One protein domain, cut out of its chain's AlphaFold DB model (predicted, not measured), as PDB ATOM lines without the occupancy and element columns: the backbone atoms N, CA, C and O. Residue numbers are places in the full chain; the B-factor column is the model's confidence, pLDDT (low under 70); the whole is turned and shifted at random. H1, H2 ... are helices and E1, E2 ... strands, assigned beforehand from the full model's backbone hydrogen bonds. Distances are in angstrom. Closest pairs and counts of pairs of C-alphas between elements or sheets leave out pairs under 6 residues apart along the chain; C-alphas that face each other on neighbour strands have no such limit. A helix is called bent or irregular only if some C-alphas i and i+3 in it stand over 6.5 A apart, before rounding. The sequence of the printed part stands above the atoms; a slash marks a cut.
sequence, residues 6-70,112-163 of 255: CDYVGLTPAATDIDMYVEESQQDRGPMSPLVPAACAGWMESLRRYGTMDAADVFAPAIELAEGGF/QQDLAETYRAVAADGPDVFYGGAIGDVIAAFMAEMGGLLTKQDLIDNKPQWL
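This is residues 6 to 70 and 112 to 163 of the 255 residues of an uncharacterized protein of Candidatus Handelsmanbacteria bacterium (UniProt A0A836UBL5). What shape do these atoms make? Two helices, H3 and H4, lie side by side and run opposite ways at one end; beyond H4, short H5 and then longer H6 lead toward the other end, and H7 folds back to pack on residues 136 to 140 of H6 and on H5, near the middle. H2 lies near H3, H4 and H5, while H1 lies at the end away from H3; the stretch without a named element, residues 6 to 24, runs from E1, where residues 6 to 7 pair with residues 161 to 162 and the two ends of the printed part come together, out toward H1. What is the make-up? The printed part has 117 residues, mostly helix by class, in the order H1, H2, H3, H4, H5, H6, H7, E1; it is compact, with a radius of gyration of the C-alphas of 15.5 A and spans of 46 by 36 by 23 A.

What stands by the longest helix? H3, residues 55 to 68, touches H4, residues 113 to 125, at a shallow tilt of 12 degrees, opposite ways; their closest C-alphas, of Ile 63 and Ala 116, are 4.8 A apart. H2, residues 39 to 50, is close to H3 but not clearly touching, its Leu 47 C-alpha 7.7 A from that of Ala 55. What follows outward from H4? Residues 118 to 122 of H4 touch H5, residues 128 to 131, the closest C-alphas being those of Val 122 and Val 129, 6.2 A apart. H5 and H6, residues 134 to 146, only just touch, with 3 pairs of C-alphas within 8 A, and only at the corner, closest at Phe 130 and Gly 136, 5.1 A. H6 touches H7, residues 152 to 157, at a steep tilt of 57 degrees, opposite ways, with the C-alphas of Ala 140 and Lys 152 closest at 5.2 A. How do the backbones run? Every O i to N i+4 pair is within hydrogen-bond range in H2, H4, H6 and H7, and 8 of 10 are in H3, which is irregular, with C-alphas 58 and 61 7.2 A apart; H5 and H1, residues 25 to 28, are too short for such a pair. What does the strand meet? E1, residues 161 to 163, pairs with no named strand, but its residues 161 to 162 pair antiparallel with residues 6 to 7.

Where do the elements begin and end? H1 begins at C-alpha 25, (140.856, 109.608, 118.261), and E1 ends at C-alpha 163, (136.791, 127.144, 90.603). How long are the longer helices? From first to last C-alpha H3 measures 19.7 A, H6 18.4 A, H4 18.1 A and H2 16.0 A.

How large is it? The two C-alphas farthest apart, those of Val 22 and Thr 52, are 47.6 A apart. Where is the cut? Residues 71 to 111 are not printed, and C-alphas 70 and 112 are 9.6 A apart across the cut, which lies in the link H3 to H4. Are the links long, and is confidence low anywhere? Of the links printed whole, H1 to H2 is short and the others are tight; mean pLDDT of the printed part is 96.3, and no printed residue is under 70.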
ATOM      1  N   CYS A   6     135.826 121.218  89.790       96.88
ATOM      2  CA  CYS A   6     134.643 121.001  90.620       96.88
ATOM      3  C   CYS A   6     135.138 120.728  92.038       96.88
ATOM      4  O   CYS A   6     135.611 119.625  92.316       96.88
ATOM      5  N   ASP A   7     135.100 121.736  92.897       96.38
ATOM      6  CA  ASP A   7     135.366 121.559  94.315       96.38
ATOM      7  C   ASP A   7     134.102 121.041  94.996       96.38
ATOM      8  O   ASP A   7     133.090 121.731  95.080       96.38
ATOM      9  N   TYR A   8     134.162 119.796  95.444       96.12
ATOM     10  CA  TYR A   8     133.144 119.153  96.264       96.12
ATOM     11  C   TYR A   8     133.791 118.577  97.524       96.12
ATOM     12  O   TYR A   8     133.426 117.495  97.976       96.12
ATOM     13  N   VAL A   9     134.797 119.251  98.082       93.75
ATOM     14  CA  VAL A   9     135.292 118.908  99.417       93.75
ATOM     15  C   VAL A   9     134.175 119.161 100.431       93.75
ATOM     16  O   VAL A   9     133.482 120.175 100.381       93.75
ATOM     17  N   GLY A  10     133.970 118.199 101.327       93.12
ATOM     18  CA  GLY A  10     133.014 118.337 102.417       93.12
ATOM     19  C   GLY A  10     133.449 119.410 103.403       93.12
ATOM     20  O   GLY A  10     134.608 119.429 103.815       93.12
ATOM     21  N   LEU A  11     132.531 120.281 103.805       94.00
ATOM     22  CA  LEU A  11     132.784 121.227 104.883       94.00
ATOM     23  C   LEU A  11     132.718 120.538 106.248       94.00
ATOM     24  O   LEU A  11     132.097 119.490 106.426       94.00
ATOM     25  N   THR A  12     133.366 121.151 107.228       94.88
ATOM     26  CA  THR A  12     133.192 120.797 108.634       94.88
ATOM     27  C   THR A  12     131.751 121.120 109.060       94.88
ATOM     28  O   THR A  12     131.284 122.212 108.728       94.88
ATOM     29  N   PRO A  13     131.039 120.228 109.784       96.94
ATOM     30  CA  PRO A  13     129.694 120.524 110.280       96.94
ATOM     31  C   PRO A  13     129.640 121.844 111.059       96.94
ATOM     32  O   PRO A  13     130.550 122.135 111.838       96.94
ATOM     33  N   ALA A  14     128.571 122.623 110.906       97.00
ATOM     34  CA  ALA A  14     128.459 123.966 111.481       97.00
ATOM     35  C   ALA A  14     128.520 123.987 113.016       97.00
ATOM     36  O   ALA A  14     128.947 124.976 113.607       97.00
ATOM     37  N   ALA A  15     128.113 122.894 113.666       95.38
ATOM     38  CA  ALA A  15     128.161 122.740 115.119       95.38
ATOM     39  C   ALA A  15     129.566 122.422 115.667       95.38
ATOM     40  O   ALA A  15     129.720 122.237 116.873       95.38
ATOM     41  N   THR A  16     130.577 122.319 114.803       95.75
ATOM     42  CA  THR A  16     131.925 121.924 115.209       95.75
ATOM     43  C   THR A  16     132.635 123.025 115.978       95.75
ATOM     44  O   THR A  16     132.779 124.147 115.496       95.75
ATOM     45  N   ASP A  17     133.164 122.651 117.139       93.81
ATOM     46  CA  ASP A  17     134.089 123.449 117.936       93.81
ATOM     47  C   ASP A  17     135.371 122.635 118.161       93.81
ATOM     48  O   ASP A  17     135.317 121.428 118.415       93.81
ATOM     49  N   ILE A  18     136.532 123.282 118.045       91.25
ATOM     50  CA  ILE A  18     137.830 122.630 118.242       91.25
ATOM     51  C   ILE A  18     137.976 122.081 119.666       91.25
ATOM     52  O   ILE A  18     138.580 121.023 119.848       91.25
ATOM     53  N   ASP A  19     137.348 122.725 120.651       93.69
ATOM     54  CA  ASP A  19     137.393 122.313 122.056       93.69
ATOM     55  C   ASP A  19     136.646 120.985 122.306       93.69
ATOM     56  O   ASP A  19     136.829 120.354 123.349       93.69
ATOM     57  N   MET A  20     135.832 120.515 121.349       91.50
ATOM     58  CA  MET A  20     135.170 119.204 121.421       91.50
ATOM     59  C   MET A  20     136.121 118.031 121.139       91.50
ATOM     60  O   MET A  20     135.798 116.895 121.500       91.50
ATOM     61  N   TYR A  21     137.277 118.280 120.516       92.88
ATOM     62  CA  TYR A  21     138.267 117.260 120.146       92.88
ATOM     63  C   TYR A  21     139.403 117.215 121.167       92.88
ATOM     64  O   TYR A  21     140.537 117.613 120.897       92.88
ATOM     65  N   VAL A  22     139.081 116.726 122.362       90.69
ATOM     66  CA  VAL A  22     140.032 116.560 123.470       90.69
ATOM     67  C   VAL A  22     141.021 115.415 123.234       90.69
ATOM     68  O   VAL A  22     142.145 115.459 123.733       90.69
ATOM     69  N   GLU A  23     140.623 114.405 122.461       89.44
ATOM     70  CA  GLU A  23     141.461 113.293 122.026       89.44
ATOM     71  C   GLU A  23     141.547 113.252 120.497       89.44
ATOM     72  O   GLU A  23     140.545 113.380 119.795       89.44
ATOM     73  N   GLU A  24     142.744 112.975 119.971       84.75
ATOM     74  CA  GLU A  24     142.988 112.815 118.525       84.75
ATOM     75  C   GLU A  24     142.085 111.734 117.900       84.75
ATOM     76  O   GLU A  24     141.603 111.878 116.779       84.75
ATOM     77  N   SER A  25     141.741 110.701 118.677       85.75
ATOM     78  CA  SER A  25     140.856 109.608 118.261       85.75
ATOM     79  C   SER A  25     139.474 110.074 117.779       85.75
ATOM     80  O   SER A  25     138.863 109.396 116.950       85.75
ATOM     81  N   GLN A  26     138.996 111.227 118.260       89.31
ATOM     82  CA  GLN A  26     137.715 111.821 117.869       89.31
ATOM     83  C   GLN A  26     137.755 112.421 116.456       89.31
ATOM     84  O   GLN A  26     136.707 112.555 115.826       89.31
ATOM     85  N   GLN A  27     138.944 112.774 115.960       89.00
ATOM     86  CA  GLN A  27     139.150 113.255 114.590       89.00
ATOM     87  C   GLN A  27     139.289 112.087 113.612       89.00
ATOM     88  O   GLN A  27     138.842 112.180 112.472       89.00
ATOM     89  N   ASP A  28     139.851 110.967 114.069       88.94
ATOM     90  CA  ASP A  28     140.140 109.814 113.213       88.94
ATOM     91  C   ASP A  28     138.965 108.844 113.056       88.94
ATOM     92  O   ASP A  28     138.876 108.128 112.054       88.94
ATOM     93  N   ARG A  29     138.107 108.722 114.078       90.19
ATOM     94  CA  ARG A  29     137.094 107.661 114.151       90.19
ATOM     95  C   ARG A  29     135.792 108.111 114.802       90.19
ATOM     96  O   ARG A  29     135.756 108.958 115.689       90.19
ATOM     97  N   GLY A  30     134.720 107.411 114.438       91.25
ATOM     98  CA  GLY A  30     133.408 107.572 115.057       91.25
ATOM     99  C   GLY A  30     132.642 108.789 114.533       91.25
ATOM    100  O   GLY A  30     133.018 109.369 113.522       91.25
ATOM    101  N   PRO A  31     131.545 109.177 115.196       93.44
ATOM    102  CA  PRO A  31     130.559 110.115 114.657       93.44
ATOM    103  C   PRO A  31     130.989 111.592 114.730       93.44
ATOM    104  O   PRO A  31     130.307 112.454 114.188       93.44
ATOM    105  N   MET A  32     132.120 111.899 115.372       94.12
ATOM    106  CA  MET A  32     132.705 113.249 115.396       94.12
ATOM    107  C   MET A  32     133.669 113.498 114.226       94.12
ATOM    108  O   MET A  32     133.934 114.638 113.881       94.12
ATOM    109  N   SER A  33     134.183 112.431 113.610       94.00
ATOM    110  CA  SER A  33     135.215 112.485 112.569       94.00
ATOM    111  C   SER A  33     134.739 112.979 111.185       94.00
ATOM    112  O   SER A  33     135.503 113.678 110.514       94.00
ATOM    113  N   PRO A  34     133.523 112.648 110.695       94.81
ATOM    114  CA  PRO A  34     133.160 112.938 109.312       94.81
ATOM    115  C   PRO A  34     132.972 114.428 109.015       94.81
ATOM    116  O   PRO A  34     132.236 115.136 109.702       94.81
ATOM    117  N   LEU A  35     133.539 114.860 107.887       95.94
ATOM    118  CA  LEU A  35     133.084 116.052 107.170       95.94
ATOM    119  C   LEU A  35     131.748 115.770 106.469       95.94
ATOM    120  O   LEU A  35     131.363 114.614 106.270       95.94
ATOM    121  N   VAL A  36     131.061 116.825 106.038       97.69
ATOM    122  CA  VAL A  36     129.801 116.715 105.296       97.69
ATOM    123  C   VAL A  36     130.033 115.985 103.961       97.69
ATOM    124  O   VAL A  36     130.795 116.474 103.125       97.69
ATOM    125  N   PRO A  37     129.399 114.825 103.699       97.00
ATOM    126  CA  PRO A  37     129.604 114.083 102.459       97.00
ATOM    127  C   PRO A  37     129.212 114.901 101.230       97.00
ATOM    128  O   PRO A  37     128.090 115.371 101.128       97.00
ATOM    129  N   ALA A  38     130.103 115.025 100.252       96.56
ATOM    130  CA  ALA A  38     129.919 115.954  99.131       96.56
ATOM    131  C   ALA A  38     130.124 115.315  97.743       96.56
ATOM    132  O   ALA A  38     129.768 115.899  96.718       96.56
ATOM    133  N   ALA A  39     130.634 114.079  97.704       96.81
ATOM    134  CA  ALA A  39     130.958 113.373  96.467       96.81
ATOM    135  C   ALA A  39     129.745 113.182  95.541       96.81
ATOM    136  O   ALA A  39     129.863 113.418  94.342       96.81
ATOM    137  N   CYS A  40     128.575 112.827  96.090       97.38
ATOM    138  CA  CYS A  40     127.346 112.645  95.309       97.38
ATOM    139  C   CYS A  40     126.985 113.916  94.521       97.38
ATOM    140  O   CYS A  40     126.824 113.866  93.301       97.38
ATOM    141  N   ALA A  41     126.951 115.075  95.185       97.25
ATOM    142  CA  ALA A  41     126.712 116.354  94.527       97.25
ATOM    143  C   ALA A  41     127.801 116.672  93.495       97.25
ATOM    144  O   ALA A  41     127.478 117.105  92.393       97.25
ATOM    145  N   GLY A  42     129.075 116.423  93.812       97.62
ATOM    146  CA  GLY A  42     130.194 116.650  92.896       97.62
ATOM    147  C   GLY A  42     130.107 115.832  91.606       97.62
ATOM    148  O   GLY A  42     130.299 116.374  90.513       97.62
ATOM    149  N   TRP A  43     129.783 114.540  91.709       97.56
ATOM    150  CA  TRP A  43     129.598 113.655  90.557       97.56
ATOM    151  C   TRP A  43     128.404 114.085  89.712       97.56
ATOM    152  O   TRP A  43     128.543 114.234  88.498       97.56
ATOM    153  N   MET A  44     127.260 114.349  90.348       97.88
ATOM    154  CA  MET A  44     126.041 114.754  89.649       97.88
ATOM    155  C   MET A  44     126.195 116.124  88.983       97.88
ATOM    156  O   MET A  44     125.776 116.293  87.842       97.88
ATOM    157  N   GLU A  45     126.861 117.084  89.626       97.75
ATOM    158  CA  GLU A  45     127.140 118.401  89.043       97.75
ATOM    159  C   GLU A  45     128.132 118.313  87.875       97.75
ATOM    160  O   GLU A  45     127.951 118.966  86.843       97.75
ATOM    161  N   SER A  46     129.150 117.456  87.987       97.44
ATOM    162  CA  SER A  46     130.097 117.203  86.895       97.44
ATOM    163  C   SER A  46     129.413 116.537  85.700       97.44
ATOM    164  O   SER A  46     129.625 116.960  84.561       97.44
ATOM    165  N   LEU A  47     128.553 115.542  85.950       97.94
ATOM    166  CA  LEU A  47     127.753 114.884  84.918       97.94
ATOM    167  C   LEU A  47     126.774 115.868  84.269       97.94
ATOM    168  O   LEU A  47     126.678 115.919  83.049       97.94
ATOM    169  N   ARG A  48     126.111 116.718  85.057       96.81
ATOM    170  CA  ARG A  48     125.191 117.743  84.547       96.81
ATOM    171  C   ARG A  48     125.893 118.755  83.640       96.81
ATOM    172  O   ARG A  48     125.322 119.165  82.632       96.81
ATOM    173  N   ARG A  49     127.098 119.206  84.007       96.69
ATOM    174  CA  ARG A  49     127.817 120.258  83.265       96.69
ATOM    175  C   ARG A  49     128.581 119.731  82.051       96.69
ATOM    176  O   ARG A  49     128.606 120.408  81.025       96.69
ATOM    177  N   TYR A  50     129.234 118.578  82.177       96.75
ATOM    178  CA  TYR A  50     130.166 118.060  81.166       96.75
ATOM    179  C   TYR A  50     129.851 116.643  80.685       96.75
ATOM    180  O   TYR A  50     130.489 116.162  79.747       96.75
ATOM    181  N   GLY A  51     128.907 115.960  81.326       97.06
ATOM    182  CA  GLY A  51     128.477 114.626  80.943       97.06
ATOM    183  C   GLY A  51     127.689 114.599  79.641       97.06
ATOM    184  O   GLY A  51     127.224 115.615  79.128       97.06
ATOM    185  N   THR A  52     127.552 113.391  79.102       97.94
ATOM    186  CA  THR A  52     126.791 113.115  77.870       97.94
ATOM    187  C   THR A  52     125.879 111.892  77.997       97.94
ATOM    188  O   THR A  52     125.220 111.528  77.030       97.94
ATOM    189  N   MET A  53     125.853 111.262  79.175       98.38
ATOM    190  CA  MET A  53     125.065 110.071  79.490       98.38
ATOM    191  C   MET A  53     124.063 110.396  80.591       98.38
ATOM    192  O   MET A  53     124.314 111.282  81.414       98.38
ATOM    193  N   ASP A  54     122.973 109.638  80.635       97.62
ATOM    194  CA  ASP A  54     121.996 109.733  81.710       97.62
ATOM    195  C   ASP A  54     122.569 109.152  83.010       97.62
ATOM    196  O   ASP A  54     123.373 108.214  83.001       97.62
ATOM    197  N   ALA A  55     122.148 109.693  84.157       97.69
ATOM    198  CA  ALA A  55     122.624 109.228  85.460       97.69
ATOM    199  C   ALA A  55     122.332 107.733  85.682       97.69
ATOM    200  O   ALA A  55     123.179 107.020  86.212       97.69
ATOM    201  N   ALA A  56     121.184 107.240  85.206       97.50
ATOM    202  CA  ALA A  56     120.841 105.821  85.256       97.50
ATOM    203  C   ALA A  56     121.906 104.934  84.589       97.50
ATOM    204  O   ALA A  56     122.332 103.948  85.186       97.50
ATOM    205  N   ASP A  57     122.397 105.319  83.409       98.25
ATOM    206  CA  ASP A  57     123.419 104.552  82.687       98.25
ATOM    207  C   ASP A  57     124.782 104.622  83.380       98.25
ATOM    208  O   ASP A  57     125.517 103.636  83.429       98.25
ATOM    209  N   VAL A  58     125.127 105.784  83.944       98.38
ATOM    210  CA  VAL A  58     126.397 105.986  84.659       98.38
ATOM    211  C   VAL A  58     126.440 105.181  85.960       98.38
ATOM    212  O   VAL A  58     127.483 104.619  86.296       98.38
ATOM    213  N   PHE A  59     125.325 105.101  86.689       98.44
ATOM    214  CA  PHE A  59     125.238 104.380  87.961       98.44
ATOM    215  C   PHE A  59     124.944 102.882  87.799       98.44
ATOM    216  O   PHE A  59     125.223 102.125  88.730       98.44
ATOM    217  N   ALA A  60     124.430 102.430  86.650       98.62
ATOM    218  CA  ALA A  60     124.032 101.035  86.439       98.62
ATOM    219  C   ALA A  60     125.119 100.005  86.819       98.62
ATOM    220  O   ALA A  60     124.795  99.089  87.576       98.62
ATOM    221  N   PRO A  61     126.404 100.155  86.427       98.69
ATOM    222  CA  PRO A  61     127.435  99.188  86.818       98.69
ATOM    223  C   PRO A  61     127.685  99.145  88.333       98.69
ATOM    224  O   PRO A  61     127.971  98.089  88.892       98.69
ATOM    225  N   ALA A  62     127.583 100.290  89.016       98.38
ATOM    226  CA  ALA A  62     127.767 100.361  90.464       98.38
ATOM    227  C   ALA A  62     126.582  99.738  91.215       98.38
ATOM    228  O   ALA A  62     126.786  99.064  92.224       98.38
ATOM    229  N   ILE A  63     125.362  99.927  90.704       98.75
ATOM    230  CA  ILE A  63     124.147  99.281  91.215       98.75
ATOM    231  C   ILE A  63     124.260  97.761  91.058       98.75
ATOM    232  O   ILE A  63     124.094  97.053  92.045       98.75
ATOM    233  N   GLU A  64     124.638  97.264  89.876       98.69
ATOM    234  CA  GLU A  64     124.808  95.825  89.624       98.69
ATOM    235  C   GLU A  64     125.814  95.189  90.596       98.69
ATOM    236  O   GLU A  64     125.534  94.148  91.187       98.69
ATOM    237  N   LEU A  65     126.963  95.836  90.822       98.62
ATOM    238  CA  LEU A  65     127.969  95.350  91.772       98.62
ATOM    239  C   LEU A  65     127.491  95.412  93.226       98.62
ATOM    240  O   LEU A  65     127.844  94.541  94.018       98.62
ATOM    241  N   ALA A  66     126.716  96.429  93.600       98.50
ATOM    242  CA  ALA A  66     126.169  96.543  94.948       98.50
ATOM    243  C   ALA A  66     125.074  95.487  95.211       98.50
ATOM    244  O   ALA A  66     125.053  94.896  96.291       98.50
ATOM    245  N   GLU A  67     124.217  95.197  94.226       98.12
ATOM    246  CA  GLU A  67     123.135  94.204  94.326       98.12
ATOM    247  C   GLU A  67     123.627  92.760  94.187       98.12
ATOM    248  O   GLU A  67     123.270  91.899  94.991       98.12
ATOM    249  N   GLY A  68     124.404  92.479  93.140       97.94
ATOM    250  CA  GLY A  68     124.907  91.141  92.815       97.94
ATOM    251  C   GLY A  68     126.135  90.746  93.632       97.94
ATOM    252  O   GLY A  68     126.442  89.561  93.768       97.94
ATOM    253  N   GLY A  69     126.806  91.742  94.206       98.19
ATOM    254  CA  GLY A  69     128.022  91.595  94.977       98.19
ATOM    255  C   GLY A  69     129.270  91.391  94.125       98.19
ATOM    256  O   GLY A  69     129.226  91.137  92.921       98.19
ATOM    257  N   PHE A  70     130.422  91.486  94.780       98.19
ATOM    258  CA  PHE A  70     131.720  91.243  94.157       98.19
ATOM    259  C   PHE A  70     132.661  90.501  95.103       98.19
ATOM    260  O   PHE A  70     132.598  90.654  96.324       98.19
ATOM    261  N   GLN A 112     125.842  94.752  99.000       98.19
ATOM    262  CA  GLN A 112     125.493  96.038  99.616       98.19
ATOM    263  C   GLN A 112     124.124  96.521  99.105       98.19
ATOM    264  O   GLN A 112     124.038  97.492  98.353       98.19
ATOM    265  N   GLN A 113     123.042  95.841  99.498       97.94
ATOM    266  CA  GLN A 113     121.683  96.137  99.008       97.94
ATOM    267  C   GLN A 113     121.238  97.577  99.318       97.94
ATOM    268  O   GLN A 113     120.774  98.278  98.421       97.94
ATOM    269  N   ASP A 114     121.476  98.058 100.540       97.88
ATOM    270  CA  ASP A 114     121.127  99.427 100.948       97.88
ATOM    271  C   ASP A 114     121.873 100.486 100.112       97.88
ATOM    272  O   ASP A 114     121.346 101.557  99.790       97.88
ATOM    273  N   LEU A 115     123.109 100.176  99.696       98.38
ATOM    274  CA  LEU A 115     123.884 101.042  98.811       98.38
ATOM    275  C   LEU A 115     123.320 101.033  97.386       98.38
ATOM    276  O   LEU A 115     123.244 102.085  96.755       98.38
ATOM    277  N   ALA A 116     122.889  99.873  96.886       98.62
ATOM    278  CA  ALA A 116     122.216  99.788  95.595       98.62
ATOM    279  C   ALA A 116     120.918 100.604  95.576       98.62
ATOM    280  O   ALA A 116     120.659 101.325  94.614       98.62
ATOM    281  N   GLU A 117     120.124 100.543  96.646       98.44
ATOM    282  CA  GLU A 117     118.923 101.370  96.807       98.44
ATOM    283  C   GLU A 117     119.254 102.861  96.818       98.44
ATOM    284  O   GLU A 117     118.617 103.636  96.102       98.44
ATOM    285  N   THR A 118     120.304 103.246  97.543       98.38
ATOM    286  CA  THR A 118     120.816 104.621  97.556       98.38
ATOM    287  C   THR A 118     121.204 105.087  96.150       98.38
ATOM    288  O   THR A 118     120.791 106.163  95.717       98.38
ATOM    289  N   TYR A 119     121.955 104.278  95.399       98.62
ATOM    290  CA  TYR A 119     122.346 104.603  94.026       98.62
ATOM    291  C   TYR A 119     121.156 104.666  93.069       98.62
ATOM    292  O   TYR A 119     121.099 105.586  92.256       98.62
ATOM    293  N   ARG A 120     120.184 103.751  93.183       98.50
ATOM    294  CA  ARG A 120     118.951 103.789  92.379       98.50
ATOM    295  C   ARG A 120     118.160 105.070  92.640       98.50
ATOM    296  O   ARG A 120     117.744 105.715  91.682       98.50
ATOM    297  N   ALA A 121     118.010 105.468  93.904       98.38
ATOM    298  CA  ALA A 121     117.327 106.708  94.269       98.38
ATOM    299  C   ALA A 121     118.045 107.940  93.697       98.38
ATOM    300  O   ALA A 121     117.419 108.770  93.048       98.38
ATOM    301  N   VAL A 122     119.369 108.041  93.865       98.25
ATOM    302  CA  VAL A 122     120.151 109.176  93.337       98.25
ATOM    303  C   VAL A 122     120.105 109.244  91.810       98.25
ATOM    304  O   VAL A 122     119.990 110.331  91.244       98.25
ATOM    305  N   ALA A 123     120.188 108.102  91.127       97.81
ATOM    306  CA  ALA A 123     120.148 108.056  89.670       97.81
ATOM    307  C   ALA A 123     118.770 108.440  89.103       97.81
ATOM    308  O   ALA A 123     118.709 109.042  88.031       97.81
ATOM    309  N   ALA A 124     117.686 108.103  89.809       97.31
ATOM    310  CA  ALA A 124     116.316 108.397  89.393       97.31
ATOM    311  C   ALA A 124     115.875 109.825  89.751       97.31
ATOM    312  O   ALA A 124     115.352 110.541  88.898       97.31
ATOM    313  N   ASP A 125     116.118 110.242  90.995       96.69
ATOM    314  CA  ASP A 125     115.544 111.461  91.579       96.69
ATOM    315  C   ASP A 125     116.571 112.597  91.730       96.69
ATOM    316  O   ASP A 125     116.232 113.713  92.128       96.69
ATOM    317  N   GLY A 126     117.833 112.338  91.382       96.19
ATOM    318  CA  GLY A 126     118.925 113.300  91.473       96.19
ATOM    319  C   GLY A 126     119.569 113.370  92.863       96.19
ATOM    320  O   GLY A 126     119.175 112.663  93.790       96.19
ATOM    321  N   PRO A 127     120.586 114.232  93.047       96.50
ATOM    322  CA  PRO A 127     121.350 114.290  94.292       96.50
ATOM    323  C   PRO A 127     120.514 114.748  95.494       96.50
ATOM    324  O   PRO A 127     120.834 114.382  96.620       96.50
ATOM    325  N   ASP A 128     119.435 115.510  95.296       96.38
ATOM    326  CA  ASP A 128     118.657 116.089  96.398       96.38
ATOM    327  C   ASP A 128     118.049 115.033  97.330       96.38
ATOM    328  O   ASP A 128     117.898 115.300  98.524       96.38
ATOM    329  N   VAL A 129     117.795 113.811  96.840       97.50
ATOM    330  CA  VAL A 129     117.348 112.688  97.681       97.50
ATOM    331  C   VAL A 129     118.385 112.302  98.744       97.50
ATOM    332  O   VAL A 129     118.005 111.931  99.856       97.50
ATOM    333  N   PHE A 130     119.679 112.453  98.429       98.00
ATOM    334  CA  PHE A 130     120.814 112.198  99.321       98.00
ATOM    335  C   PHE A 130     120.969 113.286 100.391       98.00
ATOM    336  O   PHE A 130     121.316 112.987 101.528       98.00
ATOM    337  N   TYR A 131     120.711 114.543 100.029       97.69
ATOM    338  CA  TYR A 131     121.002 115.700 100.880       97.69
ATOM    339  C   TYR A 131     119.783 116.194 101.664       97.69
ATOM    340  O   TYR A 131     119.780 116.200 102.891       97.69
ATOM    341  N   GLY A 132     118.734 116.616 100.954       96.38
ATOM    342  CA  GLY A 132     117.506 117.156 101.546       96.38
ATOM    343  C   GLY A 132     116.374 116.135 101.671       96.38
ATOM    344  O   GLY A 132     115.382 116.404 102.351       96.38
ATOM    345  N   GLY A 133     116.498 114.982 101.014       97.69
ATOM    346  CA  GLY A 133     115.496 113.923 101.002       97.69
ATOM    347  C   GLY A 133     115.680 112.869 102.092       97.69
ATOM    348  O   GLY A 133     116.337 113.094 103.110       97.69
ATOM    349  N   ALA A 134     115.079 111.703 101.846       97.31
ATOM    350  CA  ALA A 134     114.974 110.615 102.815       97.31
ATOM    351  C   ALA A 134     116.334 110.045 103.251       97.31
ATOM    352  O   ALA A 134     116.498 109.689 104.412       97.31
ATOM    353  N   ILE A 135     117.328 109.989 102.359       98.25
ATOM    354  CA  ILE A 135     118.676 109.524 102.728       98.25
ATOM    355  C   ILE A 135     119.348 110.546 103.653       98.25
ATOM    356  O   ILE A 135     119.964 110.161 104.645       98.25
ATOM    357  N   GLY A 136     119.169 111.843 103.388       98.12
ATOM    358  CA  GLY A 136     119.665 112.902 104.266       98.12
ATOM    359  C   GLY A 136     119.036 112.849 105.660       98.12
ATOM    360  O   GLY A 136     119.731 113.050 106.656       98.12
ATOM    361  N   ASP A 137     117.746 112.502 105.748       98.38
ATOM    362  CA  ASP A 137     117.065 112.246 107.025       98.38
ATOM    363  C   ASP A 137     117.679 111.062 107.781       98.38
ATOM    364  O   ASP A 137     117.933 111.171 108.980       98.38
ATOM    365  N   VAL A 138     117.965 109.952 107.091       98.00
ATOM    366  CA  VAL A 138     118.606 108.768 107.692       98.00
ATOM    367  C   VAL A 138     120.003 109.103 108.218       98.00
ATOM    368  O   VAL A 138     120.327 108.746 109.351       98.00
ATOM    369  N   ILE A 139     120.812 109.825 107.436       97.81
ATOM    370  CA  ILE A 139     122.160 110.245 107.844       97.81
ATOM    371  C   ILE A 139     122.081 111.133 109.090       97.81
ATOM    372  O   ILE A 139     122.748 110.852 110.085       97.81
ATOM    373  N   ALA A 140     121.255 112.181 109.065       98.12
ATOM    374  CA  ALA A 140     121.135 113.111 110.185       98.12
ATOM    375  C   ALA A 140     120.605 112.428 111.456       98.12
ATOM    376  O   ALA A 140     121.094 112.705 112.551       98.12
ATOM    377  N   ALA A 141     119.641 111.512 111.321       98.12
ATOM    378  CA  ALA A 141     119.115 110.744 112.444       98.12
ATOM    379  C   ALA A 141     120.188 109.841 113.069       98.12
ATOM    380  O   ALA A 141     120.358 109.860 114.286       98.12
ATOM    381  N   PHE A 142     120.949 109.111 112.246       97.31
ATOM    382  CA  PHE A 142     122.044 108.267 112.726       97.31
ATOM    383  C   PHE A 142     123.126 109.089 113.434       97.31
ATOM    384  O   PHE A 142     123.577 108.720 114.517       97.31
ATOM    385  N   MET A 143     123.520 110.229 112.858       97.62
ATOM    386  CA  MET A 143     124.517 111.109 113.472       97.62
ATOM    387  C   MET A 143     124.028 111.640 114.818       97.62
ATOM    388  O   MET A 143     124.767 111.559 115.794       97.62
ATOM    389  N   ALA A 144     122.774 112.087 114.914       97.38
ATOM    390  CA  ALA A 144     122.196 112.526 116.182       97.38
ATOM    391  C   ALA A 144     122.145 111.397 117.229       97.38
ATOM    392  O   ALA A 144     122.485 111.625 118.389       97.38
ATOM    393  N   GLU A 145     121.765 110.180 116.831       97.12
ATOM    394  CA  GLU A 145     121.711 109.012 117.721       97.12
ATOM    395  C   GLU A 145     123.097 108.647 118.269       97.12
ATOM    396  O   GLU A 145     123.239 108.319 119.447       97.12
ATOM    397  N   MET A 146     124.128 108.733 117.428       95.56
ATOM    398  CA  MET A 146     125.501 108.377 117.788       95.56
ATOM    399  C   MET A 146     126.278 109.523 118.455       95.56
ATOM    400  O   MET A 146     127.421 109.321 118.860       95.56
ATOM    401  N   GLY A 147     125.681 110.711 118.604       94.62
ATOM    402  CA  GLY A 147     126.341 111.883 119.192       94.62
ATOM    403  C   GLY A 147     127.329 112.580 118.252       94.62
ATOM    404  O   GLY A 147     128.308 113.160 118.711       94.62
ATOM    405  N   GLY A 148     127.102 112.487 116.943       96.06
ATOM    406  CA  GLY A 148     127.830 113.223 115.916       96.06
ATOM    407  C   GLY A 148     127.288 114.631 115.679       96.06
ATOM    408  O   GLY A 148     126.204 114.993 116.134       96.06
ATOM    409  N   LEU A 149     128.058 115.425 114.932       96.25
ATOM    410  CA  LEU A 149     127.788 116.856 114.726       96.25
ATOM    411  C   LEU A 149     127.057 117.181 113.423       96.25
ATOM    412  O   LEU A 149     126.499 118.266 113.286       96.25
ATOM    413  N   LEU A 150     127.095 116.267 112.456       97.44
ATOM    414  CA  LEU A 150     126.526 116.481 111.133       97.44
ATOM    415  C   LEU A 150     124.999 116.493 111.197       97.44
ATOM    416  O   LEU A 150     124.368 115.519 111.614       97.44
ATOM    417  N   THR A 151     124.406 117.581 110.716       97.81
ATOM    418  CA  THR A 151     122.958 117.766 110.630       97.81
ATOM    419  C   THR A 151     122.455 117.687 109.191       97.81
ATOM    420  O   THR A 151     123.205 117.791 108.219       97.81
ATOM    421  N   LYS A 152     121.132 117.575 109.034       98.06
ATOM    422  CA  LYS A 152     120.496 117.682 107.715       98.06
ATOM    423  C   LYS A 152     120.749 119.041 107.055       98.06
ATOM    424  O   LYS A 152     120.875 119.114 105.837       98.06
ATOM    425  N   GLN A 153     120.831 120.110 107.847       98.38
ATOM    426  CA  GLN A 153     121.091 121.442 107.314       98.38
ATOM    427  C   GLN A 153     122.503 121.526 106.722       98.38
ATOM    428  O   GLN A 153     122.660 122.038 105.617       98.38
ATOM    429  N   ASP A 154     123.494 120.910 107.377       98.25
ATOM    430  CA  ASP A 154     124.857 120.819 106.842       98.25
ATOM    431  C   ASP A 154     124.886 120.112 105.476       98.25
ATOM    432  O   ASP A 154     125.512 120.600 104.535       98.25
ATOM    433  N   LEU A 155     124.159 118.994 105.336       98.19
ATOM    434  CA  LEU A 155     124.014 118.284 104.057       98.19
ATOM    435  C   LEU A 155     123.399 119.180 102.972       98.19
ATOM    436  O   LEU A 155     123.850 119.174 101.827       98.19
ATOM    437  N   ILE A 156     122.361 119.945 103.308       97.38
ATOM    438  CA  ILE A 156     121.671 120.819 102.353       97.38
ATOM    439  C   ILE A 156     122.586 121.955 101.889       97.38
ATOM    440  O   ILE A 156     122.627 122.231 100.685       97.38
ATOM    441  N   ASP A 157     123.312 122.582 102.809       96.25
ATOM    442  CA  ASP A 157     124.096 123.794 102.550       96.25
ATOM    443  C   ASP A 157     125.423 123.512 101.839       96.25
ATOM    444  O   ASP A 157     125.936 124.365 101.109       96.25
ATOM    445  N   ASN A 158     125.969 122.304 101.984       93.56
ATOM    446  CA  ASN A 158     127.215 121.922 101.338       93.56
ATOM    447  C   ASN A 158     127.019 121.647  99.834       93.56
ATOM    448  O   ASN A 158     126.619 120.551  99.426       93.56
ATOM    449  N   LYS A 159     127.336 122.635  98.987       94.62
ATOM    450  CA  LYS A 159     127.211 122.553  97.521       94.62
ATOM    451  C   LYS A 159     128.570 122.589  96.807       94.62
ATOM    452  O   LYS A 159     129.444 123.344  97.232       94.62
ATOM    453  N   PRO A 160     128.733 121.852  95.689       96.06
ATOM    454  CA  PRO A 160     129.925 121.949  94.858       96.06
ATOM    455  C   PRO A 160     130.132 123.356  94.293       96.06
ATOM    456  O   PRO A 160     129.170 124.056  93.965       96.06
ATOM    457  N   GLN A 161     131.391 123.739  94.107       96.19
ATOM    458  CA  GLN A 161     131.792 125.018  93.534       96.19
ATOM    459  C   GLN A 161     132.663 124.816  92.296       96.19
ATOM    460  O   GLN A 161     133.524 123.943  92.247       96.19
ATOM    461  N   TRP A 162     132.460 125.653  91.280       96.81
ATOM    462  CA  TRP A 162     133.316 125.668  90.097       96.81
ATOM    463  C   TRP A 162     134.397 126.727  90.249       96.81
ATOM    464  O   TRP A 162     134.107 127.921  90.181       96.81
ATOM    465  N   LEU A 163     135.637 126.280  90.400       95.81
ATOM    466  CA  LEU A 163     136.791 127.144  90.603       95.81
ATOM    467  C   LEU A 163     137.664 127.201  89.348       95.81
ATOM    468  O   LEU A 163     137.722 126.253  88.553       95.81
TER     469      LEU A 163